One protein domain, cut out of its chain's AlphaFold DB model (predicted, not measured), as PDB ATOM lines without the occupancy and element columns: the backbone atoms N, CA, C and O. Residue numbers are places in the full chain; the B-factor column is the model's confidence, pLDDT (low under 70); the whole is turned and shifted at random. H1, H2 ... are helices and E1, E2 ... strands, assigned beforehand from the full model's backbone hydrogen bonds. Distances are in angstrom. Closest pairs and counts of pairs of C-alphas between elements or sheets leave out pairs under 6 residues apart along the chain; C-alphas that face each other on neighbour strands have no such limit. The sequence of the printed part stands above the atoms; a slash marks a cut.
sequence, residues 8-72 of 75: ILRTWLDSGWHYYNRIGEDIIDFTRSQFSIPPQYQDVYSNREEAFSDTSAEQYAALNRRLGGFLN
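What this domain is: This is residues 8 to 72 of the 75 residues of an uncharacterized protein of Paenibacillus polymyxa (strain E681) (UniProt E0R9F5). You are looking at a small twisted sheet of four strands, E3 - E2 - E1 - E4, with the short helix H1 over one of its faces. The longer helix H2 lies off the sheet as a separate piece, and the long loop of residues 29 to 43 swings from one edge strand, E3, to the other, E4. The printed part has 65 residues with four named strands and then two named helices, in the order E1 E2 E3 E4 H1 H2; the sheet is antiparallel throughout, and the class is mixed, helices and strands. The whole is compact, with a radius of gyration of the C-alphas of 11.9 A, and spans 31 by 25 by 24 A.

Where its parts are: Find C-alpha 8 at (46.254, -22.989, -46.135); from there E1, residues 8 to 13, runs 16.3 A. E2, residues 16 to 23, is the longest strand at 23.3 A and ends at C-alpha 23, (55.417, -23.975, -45.763). E3 holds residues 26 to 28 and measures 6.3 A; E4, residues 44 to 46, measures 6.5 A. H1, residues 48 to 54, covers 10.0 A. H2, residues 57 to 71, covers 21.1 A and ends at C-alpha 71, (53.787, -38.103, -32.843).

How they stand to each other: Start at E1 and E2, an antiparallel hairpin, where N 11 and O 18 are 2.9 A apart, within hydrogen-bond range. E2 and E3 form the next hairpin, with N 28 and O 21 at 2.8 A. The pairing is staggered: E2 pairs with E1 over residues 16 to 21 and with E3 over residues 21 to 23. E1, E2 and E3 are a meander, each strand the antiparallel neighbour of the one before. E4 is the antiparallel neighbour of E1, with N 10 and O 44 at 2.8 A, and completes a Greek key, a meander of three whose first strand neighbours the fourth. The sheet is only just strongly twisted, its C-alphas lying up to 4.1 A off the best plane. H1 is on the sheet at a height of 9.4 A, over E1 and only just over E2, where 3 of its 7 C-alphas fall. It runs along the strands, at 10 degrees to E1 on the local plane; its closest C-alphas to E2 are those of Ala 51 and Tyr 19, 6.7 A. H2 is not on the sheet and is apart from H1. In H1 and H2 every O i to N i+4 pair is within hydrogen-bond range.

The domain as a whole: Look for the two farthest C-alphas at Asp 14 and Asn 72, 33.2 A apart. The printed part has no cut. The link E3 to E4, 15 residues, is long; the other links are tight. The mean pLDDT of the printed part is 85.5, and residues 69 to 72 are under 70.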
ATOM      1  N   ILE A   8      47.288 -21.971 -45.938       92.75
ATOM      2  CA  ILE A   8      46.254 -22.989 -46.135       92.75
ATOM      3  C   ILE A   8      45.785 -22.884 -47.582       92.75
ATOM      4  O   ILE A   8      45.351 -21.823 -48.035       92.75
ATOM      5  N   LEU A   9      45.870 -23.995 -48.300       95.12
ATOM      6  CA  LEU A   9      45.520 -24.102 -49.707       95.12
ATOM      7  C   LEU A   9      44.463 -25.188 -49.894       95.12
ATOM      8  O   LEU A   9      44.309 -26.087 -49.063       95.12
ATOM      9  N   ARG A  10      43.731 -25.110 -51.002       95.12
ATOM     10  CA  ARG A  10      42.755 -26.125 -51.392       95.12
ATOM     11  C   ARG A  10      42.777 -26.430 -52.882       95.12
ATOM     12  O   ARG A  10      43.283 -25.661 -53.697       95.12
ATOM     13  N   THR A  11      42.245 -27.592 -53.235       95.44
ATOM     14  CA  THR A  11      41.990 -28.016 -54.615       95.44
ATOM     15  C   THR A  11      40.606 -28.644 -54.695       95.44
ATOM     16  O   THR A  11      40.145 -29.252 -53.728       95.44
ATOM     17  N   TRP A  12      39.916 -28.457 -55.818       93.69
ATOM     18  CA  TRP A  12      38.612 -29.075 -56.034       93.69
ATOM     19  C   TRP A  12      38.800 -30.513 -56.512       93.69
ATOM     20  O   TRP A  12      39.516 -30.745 -57.488       93.69
ATOM     21  N   LEU A  13      38.149 -31.458 -55.840       90.81
ATOM     22  CA  LEU A  13      38.043 -32.857 -56.242       90.81
ATOM     23  C   LEU A  13      36.582 -33.204 -56.528       90.81
ATOM     24  O   LEU A  13      35.668 -32.496 -56.105       90.81
ATOM     25  N   ASP A  14      36.345 -34.349 -57.171       88.12
ATOM     26  CA  ASP A  14      34.985 -34.852 -57.419       88.12
ATOM     27  C   ASP A  14      34.173 -35.033 -56.122       88.12
ATOM     28  O   ASP A  14      32.945 -34.965 -56.132       88.12
ATOM     29  N   SER A  15      34.858 -35.236 -54.993       84.44
ATOM     30  CA  SER A  15      34.268 -35.392 -53.663       84.44
ATOM     31  C   SER A  15      34.142 -34.091 -52.857       84.44
ATOM     32  O   SER A  15      33.696 -34.153 -51.714       84.44
ATOM     33  N   GLY A  16      34.547 -32.939 -53.405       89.38
ATOM     34  CA  GLY A  16      34.530 -31.636 -52.724       89.38
ATOM     35  C   GLY A  16      35.912 -30.998 -52.558       89.38
ATOM     36  O   GLY A  16      36.874 -31.374 -53.233       89.38
ATOM     37  N   TRP A  17      36.014 -30.004 -51.670       92.44
ATOM     38  CA  TRP A  17      37.277 -29.319 -51.400       92.44
ATOM     39  C   TRP A  17      38.249 -30.217 -50.630       92.44
ATOM     40  O   TRP A  17      37.923 -30.790 -49.596       92.44
ATOM     41  N   HIS A  18      39.484 -30.300 -51.119       92.62
ATOM     42  CA  HIS A  18      40.593 -30.938 -50.417       92.62
ATOM     43  C   HIS A  18      41.581 -29.881 -49.941       92.62
ATOM     44  O   HIS A  18      42.076 -29.102 -50.756       92.62
ATOM     45  N   TYR A  19      41.868 -29.870 -48.640       92.69
ATOM     46  CA  TYR A  19      42.692 -28.860 -47.975       92.69
ATOM     47  C   TYR A  19      44.069 -29.412 -47.591       92.69
ATOM     48  O   TYR A  19      44.192 -30.548 -47.139       92.69
ATOM     49  N   TYR A  20      45.101 -28.584 -47.728       93.06
ATOM     50  CA  TYR A  20      46.497 -28.902 -47.408       93.06
ATOM     51  C   TYR A  20      47.254 -27.628 -47.016       93.06
ATOM     52  O   TYR A  20      46.747 -26.515 -47.170       93.06
ATOM     53  N   ASN A  21      48.460 -27.785 -46.469       92.12
ATOM     54  CA  ASN A  21      49.291 -26.656 -46.054       92.12
ATOM     55  C   ASN A  21      50.474 -26.483 -47.007       92.12
ATOM     56  O   ASN A  21      50.956 -27.458 -47.583       92.12
ATOM     57  N   ARG A  22      50.987 -25.258 -47.114       92.62
ATOM     58  CA  ARG A  22      52.286 -24.972 -47.727       92.62
ATOM     59  C   ARG A  22      53.167 -24.206 -46.752       92.62
ATOM     60  O   ARG A  22      52.728 -23.222 -46.162       92.62
ATOM     61  N   ILE A  23      54.408 -24.651 -46.586       90.75
ATOM     62  CA  ILE A  23      55.417 -23.975 -45.763       90.75
ATOM     63  C   ILE A  23      56.619 -23.700 -46.664       90.75
ATOM     64  O   ILE A  23      57.311 -24.623 -47.080       90.75
ATOM     65  N   GLY A  24      56.852 -22.429 -47.002       87.94
ATOM     66  CA  GLY A  24      57.825 -22.078 -48.038       87.94
ATOM     67  C   GLY A  24      57.400 -22.635 -49.399       87.94
ATOM     68  O   GLY A  24      56.330 -22.286 -49.897       87.94
ATOM     69  N   GLU A  25      58.224 -23.505 -49.983       87.44
ATOM     70  CA  GLU A  25      57.939 -24.191 -51.254       87.44
ATOM     71  C   GLU A  25      57.352 -25.602 -51.054       87.44
ATOM     72  O   GLU A  25      56.878 -26.215 -52.010       87.44
ATOM     73  N   ASP A  26      57.331 -26.106 -49.816       90.00
ATOM     74  CA  ASP A  26      56.923 -27.477 -49.518       90.00
ATOM     75  C   ASP A  26      55.411 -27.593 -49.303       90.00
ATOM     76  O   ASP A  26      54.827 -26.925 -48.445       90.00
ATOM     77  N   ILE A  27      54.784 -28.506 -50.052       92.50
ATOM     78  CA  ILE A  27      53.387 -28.908 -49.855       92.50
ATOM     79  C   ILE A  27      53.320 -30.000 -48.786       92.50
ATOM     80  O   ILE A  27      53.866 -31.095 -48.944       92.50
ATOM     81  N   ILE A  28      52.579 -29.714 -47.720       91.25
ATOM     82  CA  ILE A  28      52.334 -30.607 -46.592       91.25
ATOM     83  C   ILE A  28      50.870 -31.064 -46.627       91.25
ATOM     84  O   ILE A  28      49.952 -30.346 -46.217       91.25
ATOM     85  N   ASP A  29      50.660 -32.295 -47.093       91.38
ATOM     86  CA  ASP A  29      49.354 -32.950 -47.185       91.38
ATOM     87  C   ASP A  29      49.355 -34.268 -46.386       91.38
ATOM     88  O   ASP A  29      49.825 -35.311 -46.849       91.38
ATOM     89  N   PHE A  30      48.810 -34.220 -45.166       86.69
ATOM     90  CA  PHE A  30      48.729 -35.368 -44.249       86.69
ATOM     91  C   PHE A  30      47.734 -36.452 -44.696       86.69
ATOM     92  O   PHE A  30      47.726 -37.572 -44.165       86.69
ATOM     93  N   THR A  31      46.867 -36.140 -45.656       86.94
ATOM     94  CA  THR A  31      45.862 -37.059 -46.190       86.94
ATOM     95  C   THR A  31      46.183 -37.513 -47.608       86.94
ATOM     96  O   THR A  31      45.471 -38.370 -48.122       86.94
ATOM     97  N   ARG A  32      47.326 -37.108 -48.182       89.88
ATOM     98  CA  ARG A  32      47.825 -37.556 -49.495       89.88
ATOM     99  C   ARG A  32      47.757 -39.073 -49.695       89.88
ATOM    100  O   ARG A  32      47.406 -39.538 -50.772       89.88
ATOM    101  N   SER A  33      48.058 -39.853 -48.655       87.44
ATOM    102  CA  SER A  33      48.017 -41.325 -48.692       87.44
ATOM    103  C   SER A  33      46.611 -41.932 -48.793       87.44
ATOM    104  O   SER A  33      46.483 -43.137 -48.975       87.44
ATOM    105  N   GLN A  34      45.548 -41.134 -48.648       85.56
ATOM    106  CA  GLN A  34      44.166 -41.573 -48.881       85.56
ATOM    107  C   GLN A  34      43.852 -41.706 -50.374       85.56
ATOM    108  O   GLN A  34      42.882 -42.369 -50.733       85.56
ATOM    109  N   PHE A  35      44.677 -41.116 -51.241       87.38
ATOM    110  CA  PHE A  35      44.501 -41.170 -52.683       87.38
ATOM    111  C   PHE A  35      45.449 -42.194 -53.301       87.38
ATOM    112  O   PHE A  35      46.639 -42.235 -52.989       87.38
ATOM    113  N   SER A  36      44.937 -43.004 -54.230       90.00
ATOM    114  CA  SER A  36      45.786 -43.896 -55.035       90.00
ATOM    115  C   SER A  36      46.694 -43.117 -55.991       90.00
ATOM    116  O   SER A  36      47.790 -43.565 -56.311       90.00
ATOM    117  N   ILE A  37      46.237 -41.943 -56.433       89.38
ATOM    118  CA  ILE A  37      46.986 -40.991 -57.251       89.38
ATOM    119  C   ILE A  37      46.856 -39.628 -56.566       89.38
ATOM    120  O   ILE A  37      45.726 -39.219 -56.300       89.38
ATOM    121  N   PRO A  38      47.964 -38.928 -56.258       88.06
ATOM    122  CA  PRO A  38      47.893 -37.621 -55.619       88.06
ATOM    123  C   PRO A  38      47.034 -36.629 -56.421       88.06
ATOM    124  O   PRO A  38      47.138 -36.608 -57.652       88.06
ATOM    125  N   PRO A  39      46.228 -35.789 -55.746       90.56
ATOM    126  CA  PRO A  39      45.513 -34.690 -56.379       90.56
ATOM    127  C   PRO A  39      46.420 -33.779 -57.204       90.56
ATOM    128  O   PRO A  39      47.577 -33.545 -56.849       90.56
ATOM    129  N   GLN A  40      45.861 -33.170 -58.249       93.88
ATOM    130  CA  GLN A  40      46.475 -31.985 -58.831       93.88
ATOM    131  C   GLN A  40      46.252 -30.804 -57.879       93.88
ATOM    132  O   GLN A  40      45.125 -30.333 -57.693       93.88
ATOM    133  N   TYR A  41      47.329 -30.344 -57.250       94.25
ATOM    134  CA  TYR A  41      47.301 -29.189 -56.361       94.25
ATOM    135  C   TYR A  41      47.127 -27.908 -57.188       94.25
ATOM    136  O   TYR A  41      47.942 -27.594 -58.051       94.25
ATOM    137  N   GLN A  42      46.004 -27.219 -56.975       95.56
ATOM    138  CA  GLN A  42      45.653 -25.967 -57.661       95.56
ATOM    139  C   GLN A  42      46.113 -24.719 -56.891       95.56
ATOM    140  O   GLN A  42      45.987 -23.611 -57.401       95.56
ATOM    141  N   ASP A  43      46.601 -24.895 -55.660       94.44
ATOM    142  CA  ASP A  43      47.084 -23.846 -54.762       94.44
ATOM    143  C   ASP A  43      46.111 -22.669 -54.580       94.44
ATOM    144  O   ASP A  43      46.508 -21.507 -54.473       94.44
ATOM    145  N   VAL A  44      44.807 -22.962 -54.513       95.56
ATOM    146  CA  VAL A  44      43.795 -21.943 -54.215       95.56
ATOM    147  C   VAL A  44      43.898 -21.577 -52.739       95.56
ATOM    148  O   VAL A  44      43.676 -22.430 -51.882       95.56
ATOM    149  N   TYR A  45      44.198 -20.313 -52.434       94.31
ATOM    150  CA  TYR A  45      44.261 -19.831 -51.052       94.31
ATOM    151  C   TYR A  45      42.942 -20.035 -50.308       94.31
ATOM    152  O   TYR A  45      41.851 -19.823 -50.844       94.31
ATOM    153  N   SER A  46      43.063 -20.420 -49.044       93.25
ATOM    154  CA  SER A  46      41.956 -20.534 -48.109       93.25
ATOM    155  C   SER A  46      42.423 -20.187 -46.695       93.25
ATOM    156  O   SER A  46      43.563 -19.776 -46.472       93.25
ATOM    157  N   ASN A  47      41.527 -20.306 -45.724       88.75
ATOM    158  CA  ASN A  47      41.809 -20.017 -44.329       88.75
ATOM    159  C   ASN A  47      41.261 -21.114 -43.409       88.75
ATOM    160  O   ASN A  47      40.548 -22.031 -43.820       88.75
ATOM    161  N   ARG A  48      41.617 -21.012 -42.128       86.88
ATOM    162  CA  ARG A  48      41.261 -22.007 -41.114       86.88
ATOM    163  C   ARG A  48      39.751 -22.122 -40.903       86.88
ATOM    164  O   ARG A  48      39.280 -23.217 -40.626       86.88
ATOM    165  N   GLU A  49      39.015 -21.020 -41.000       87.44
ATOM    166  CA  GLU A  49      37.565 -20.994 -40.781       87.44
ATOM    167  C   GLU A  49      36.835 -21.704 -41.924       87.44
ATOM    168  O   GLU A  49      35.962 -22.530 -41.665       87.44
ATOM    169  N   GLU A  50      37.246 -21.462 -43.172       88.31
ATOM    170  CA  GLU A  50      36.743 -22.186 -44.343       88.31
ATOM    171  C   GLU A  50      37.039 -23.687 -44.250       88.31
ATOM    172  O   GLU A  50      36.125 -24.494 -44.386       88.31
ATOM    173  N   ALA A  51      38.293 -24.063 -43.971       87.44
ATOM    174  CA  ALA A  51      38.687 -25.468 -43.851       87.44
ATOM    175  C   ALA A  51      37.924 -26.184 -42.728       87.44
ATOM    176  O   ALA A  51      37.459 -27.310 -42.896       87.44
ATOM    177  N   PHE A  52      37.758 -25.523 -41.579       84.12
ATOM    178  CA  PHE A  52      37.035 -26.090 -40.446       84.12
ATOM    179  C   PHE A  52      35.538 -26.246 -40.725       84.12
ATOM    180  O   PHE A  52      34.949 -27.240 -40.311       84.12
ATOM    181  N   SER A  53      34.931 -25.296 -41.441       85.38
ATOM    182  CA  SER A  53      33.499 -25.332 -41.767       85.38
ATOM    183  C   SER A  53      33.145 -26.435 -42.768       85.38
ATOM    184  O   SER A  53      32.034 -26.955 -42.727       85.38
ATOM    185  N   ASP A  54      34.085 -26.803 -43.641       82.31
ATOM    186  CA  ASP A  54      33.935 -27.891 -44.619       82.31
ATOM    187  C   ASP A  54      34.235 -29.281 -44.013       82.31
ATOM    188  O   ASP A  54      33.879 -30.313 -44.575       82.31
ATOM    189  N   THR A  55      34.858 -29.322 -42.828       77.56
ATOM    190  CA  THR A  55      35.278 -30.569 -42.178       77.56
ATOM    191  C   THR A  55      34.135 -31.210 -41.385       77.56
ATOM    192  O   THR A  55      33.566 -30.606 -40.475       77.56
ATOM    193  N   SER A  56      33.854 -32.493 -41.638       77.62
ATOM    194  CA  SER A  56      32.948 -33.276 -40.785       77.62
ATOM    195  C   SER A  56      33.645 -33.790 -39.515       77.62
ATOM    196  O   SER A  56      34.863 -33.985 -39.475       77.62
ATOM    197  N   ALA A  57      32.879 -34.092 -38.462       77.38
ATOM    198  CA  ALA A  57      33.430 -34.661 -37.225       77.38
ATOM    199  C   ALA A  57      34.212 -35.974 -37.463       77.38
ATOM    200  O   ALA A  57      35.211 -36.243 -36.794       77.38
ATOM    201  N   GLU A  58      33.789 -36.776 -38.443       74.81
ATOM    202  CA  GLU A  58      34.450 -38.028 -38.828       74.81
ATOM    203  C   GLU A  58      35.805 -37.779 -39.497       74.81
ATOM    204  O   GLU A  58      36.790 -38.446 -39.164       74.81
ATOM    205  N   GLN A  59      35.875 -36.787 -40.391       72.88
ATOM    206  CA  GLN A  59      37.122 -36.364 -41.031       72.88
ATOM    207  C   GLN A  59      38.109 -35.805 -40.002       72.88
ATOM    208  O   GLN A  59      39.282 -36.188 -39.994       72.88
ATOM    209  N   TYR A  60      37.626 -34.986 -39.063       76.62
ATOM    210  CA  TYR A  60      38.445 -34.464 -37.970       76.62
ATOM    211  C   TYR A  60      39.003 -35.584 -37.075       76.62
ATOM    212  O   TYR A  60      40.186 -35.595 -36.729       76.62
ATOM    213  N   ALA A  61      38.180 -36.581 -36.736       78.88
ATOM    214  CA  ALA A  61      38.620 -37.736 -35.957       78.88
ATOM    215  C   ALA A  61      39.671 -38.582 -36.698       78.88
ATOM    216  O   ALA A  61      40.625 -39.060 -36.081       78.88
ATOM    217  N   ALA A  62      39.525 -38.768 -38.015       76.56
ATOM    218  CA  ALA A  62      40.505 -39.482 -38.831       76.56
ATOM    219  C   ALA A  62      41.855 -38.753 -38.886       76.56
ATOM    220  O   ALA A  62      42.898 -39.402 -38.757       76.56
ATOM    221  N   LEU A  63      41.834 -37.422 -39.013       76.94
ATOM    222  CA  LEU A  63      43.038 -36.594 -38.985       76.94
ATOM    223  C   LEU A  63      43.765 -36.708 -37.637       76.94
ATOM    224  O   LEU A  63      44.959 -36.994 -37.615       76.94
ATOM    225  N   ASN A  64      43.045 -36.580 -36.516       80.75
ATOM    226  CA  ASN A  64      43.640 -36.691 -35.178       80.75
ATOM    227  C   ASN A  64      44.276 -38.059 -34.913       80.75
ATOM    228  O   ASN A  64      45.351 -38.124 -34.323       80.75
ATOM    229  N   ARG A  65      43.652 -39.156 -35.366       78.31
ATOM    230  CA  ARG A  65      44.241 -40.500 -35.235       78.31
ATOM    231  C   ARG A  65      45.579 -40.608 -35.960       78.31
ATOM    232  O   ARG A  65      46.516 -41.179 -35.415       78.31
ATOM    233  N   ARG A  66      45.675 -40.051 -37.171       73.81
ATOM    234  CA  ARG A  66      46.928 -40.044 -37.935       73.81
ATOM    235  C   ARG A  66      47.981 -39.165 -37.282       73.81
ATOM    236  O   ARG A  66      49.112 -39.610 -37.145       73.81
ATOM    237  N   LEU A  67      47.608 -37.966 -36.837       76.38
ATOM    238  CA  LEU A  67      48.529 -37.062 -36.149       76.38
ATOM    239  C   LEU A  67      49.084 -37.698 -34.865       76.38
ATOM    240  O   LEU A  67      50.279 -37.623 -34.610       76.38
ATOM    241  N   GLY A  68      48.232 -38.382 -34.095       73.06
ATOM    242  CA  GLY A  68      48.661 -39.161 -32.934       73.06
ATOM    243  C   GLY A  68      49.609 -40.306 -33.296       73.06
ATOM    244  O   GLY A  68      50.536 -40.567 -32.546       73.06
ATOM    245  N   GLY A  69      49.428 -40.963 -34.444       65.56
ATOM    246  CA  GLY A  69      50.387 -41.950 -34.954       65.56
ATOM    247  C   GLY A  69      51.754 -41.330 -35.260       65.56
ATOM    248  O   GLY A  69      52.757 -41.798 -34.739       65.56
ATOM    249  N   PHE A  70      51.780 -40.222 -36.005       60.06
ATOM    250  CA  PHE A  70      53.019 -39.510 -36.351       60.06
ATOM    251  C   PHE A  70      53.805 -39.008 -35.132       60.06
ATOM    252  O   PHE A  70      55.027 -38.990 -35.166       60.06
ATOM    253  N   LEU A  71      53.127 -38.595 -34.058       59.75
ATOM    254  CA  LEU A  71      53.787 -38.103 -32.843       59.75
ATOM    255  C   LEU A  71      54.335 -39.222 -31.940       59.75
ATOM    256  O   LEU A  71      55.127 -38.928 -31.054       59.75
ATOM    257  N   ASN A  72      53.908 -40.472 -32.144       56.88
ATOM    258  CA  ASN A  72      54.323 -41.628 -31.342       56.88
ATOM    259  C   ASN A  72      55.352 -42.527 -32.060       56.88
ATOM    260  O   ASN A  72      55.743 -43.546 -31.503       56.88
TER     261      ASN A  72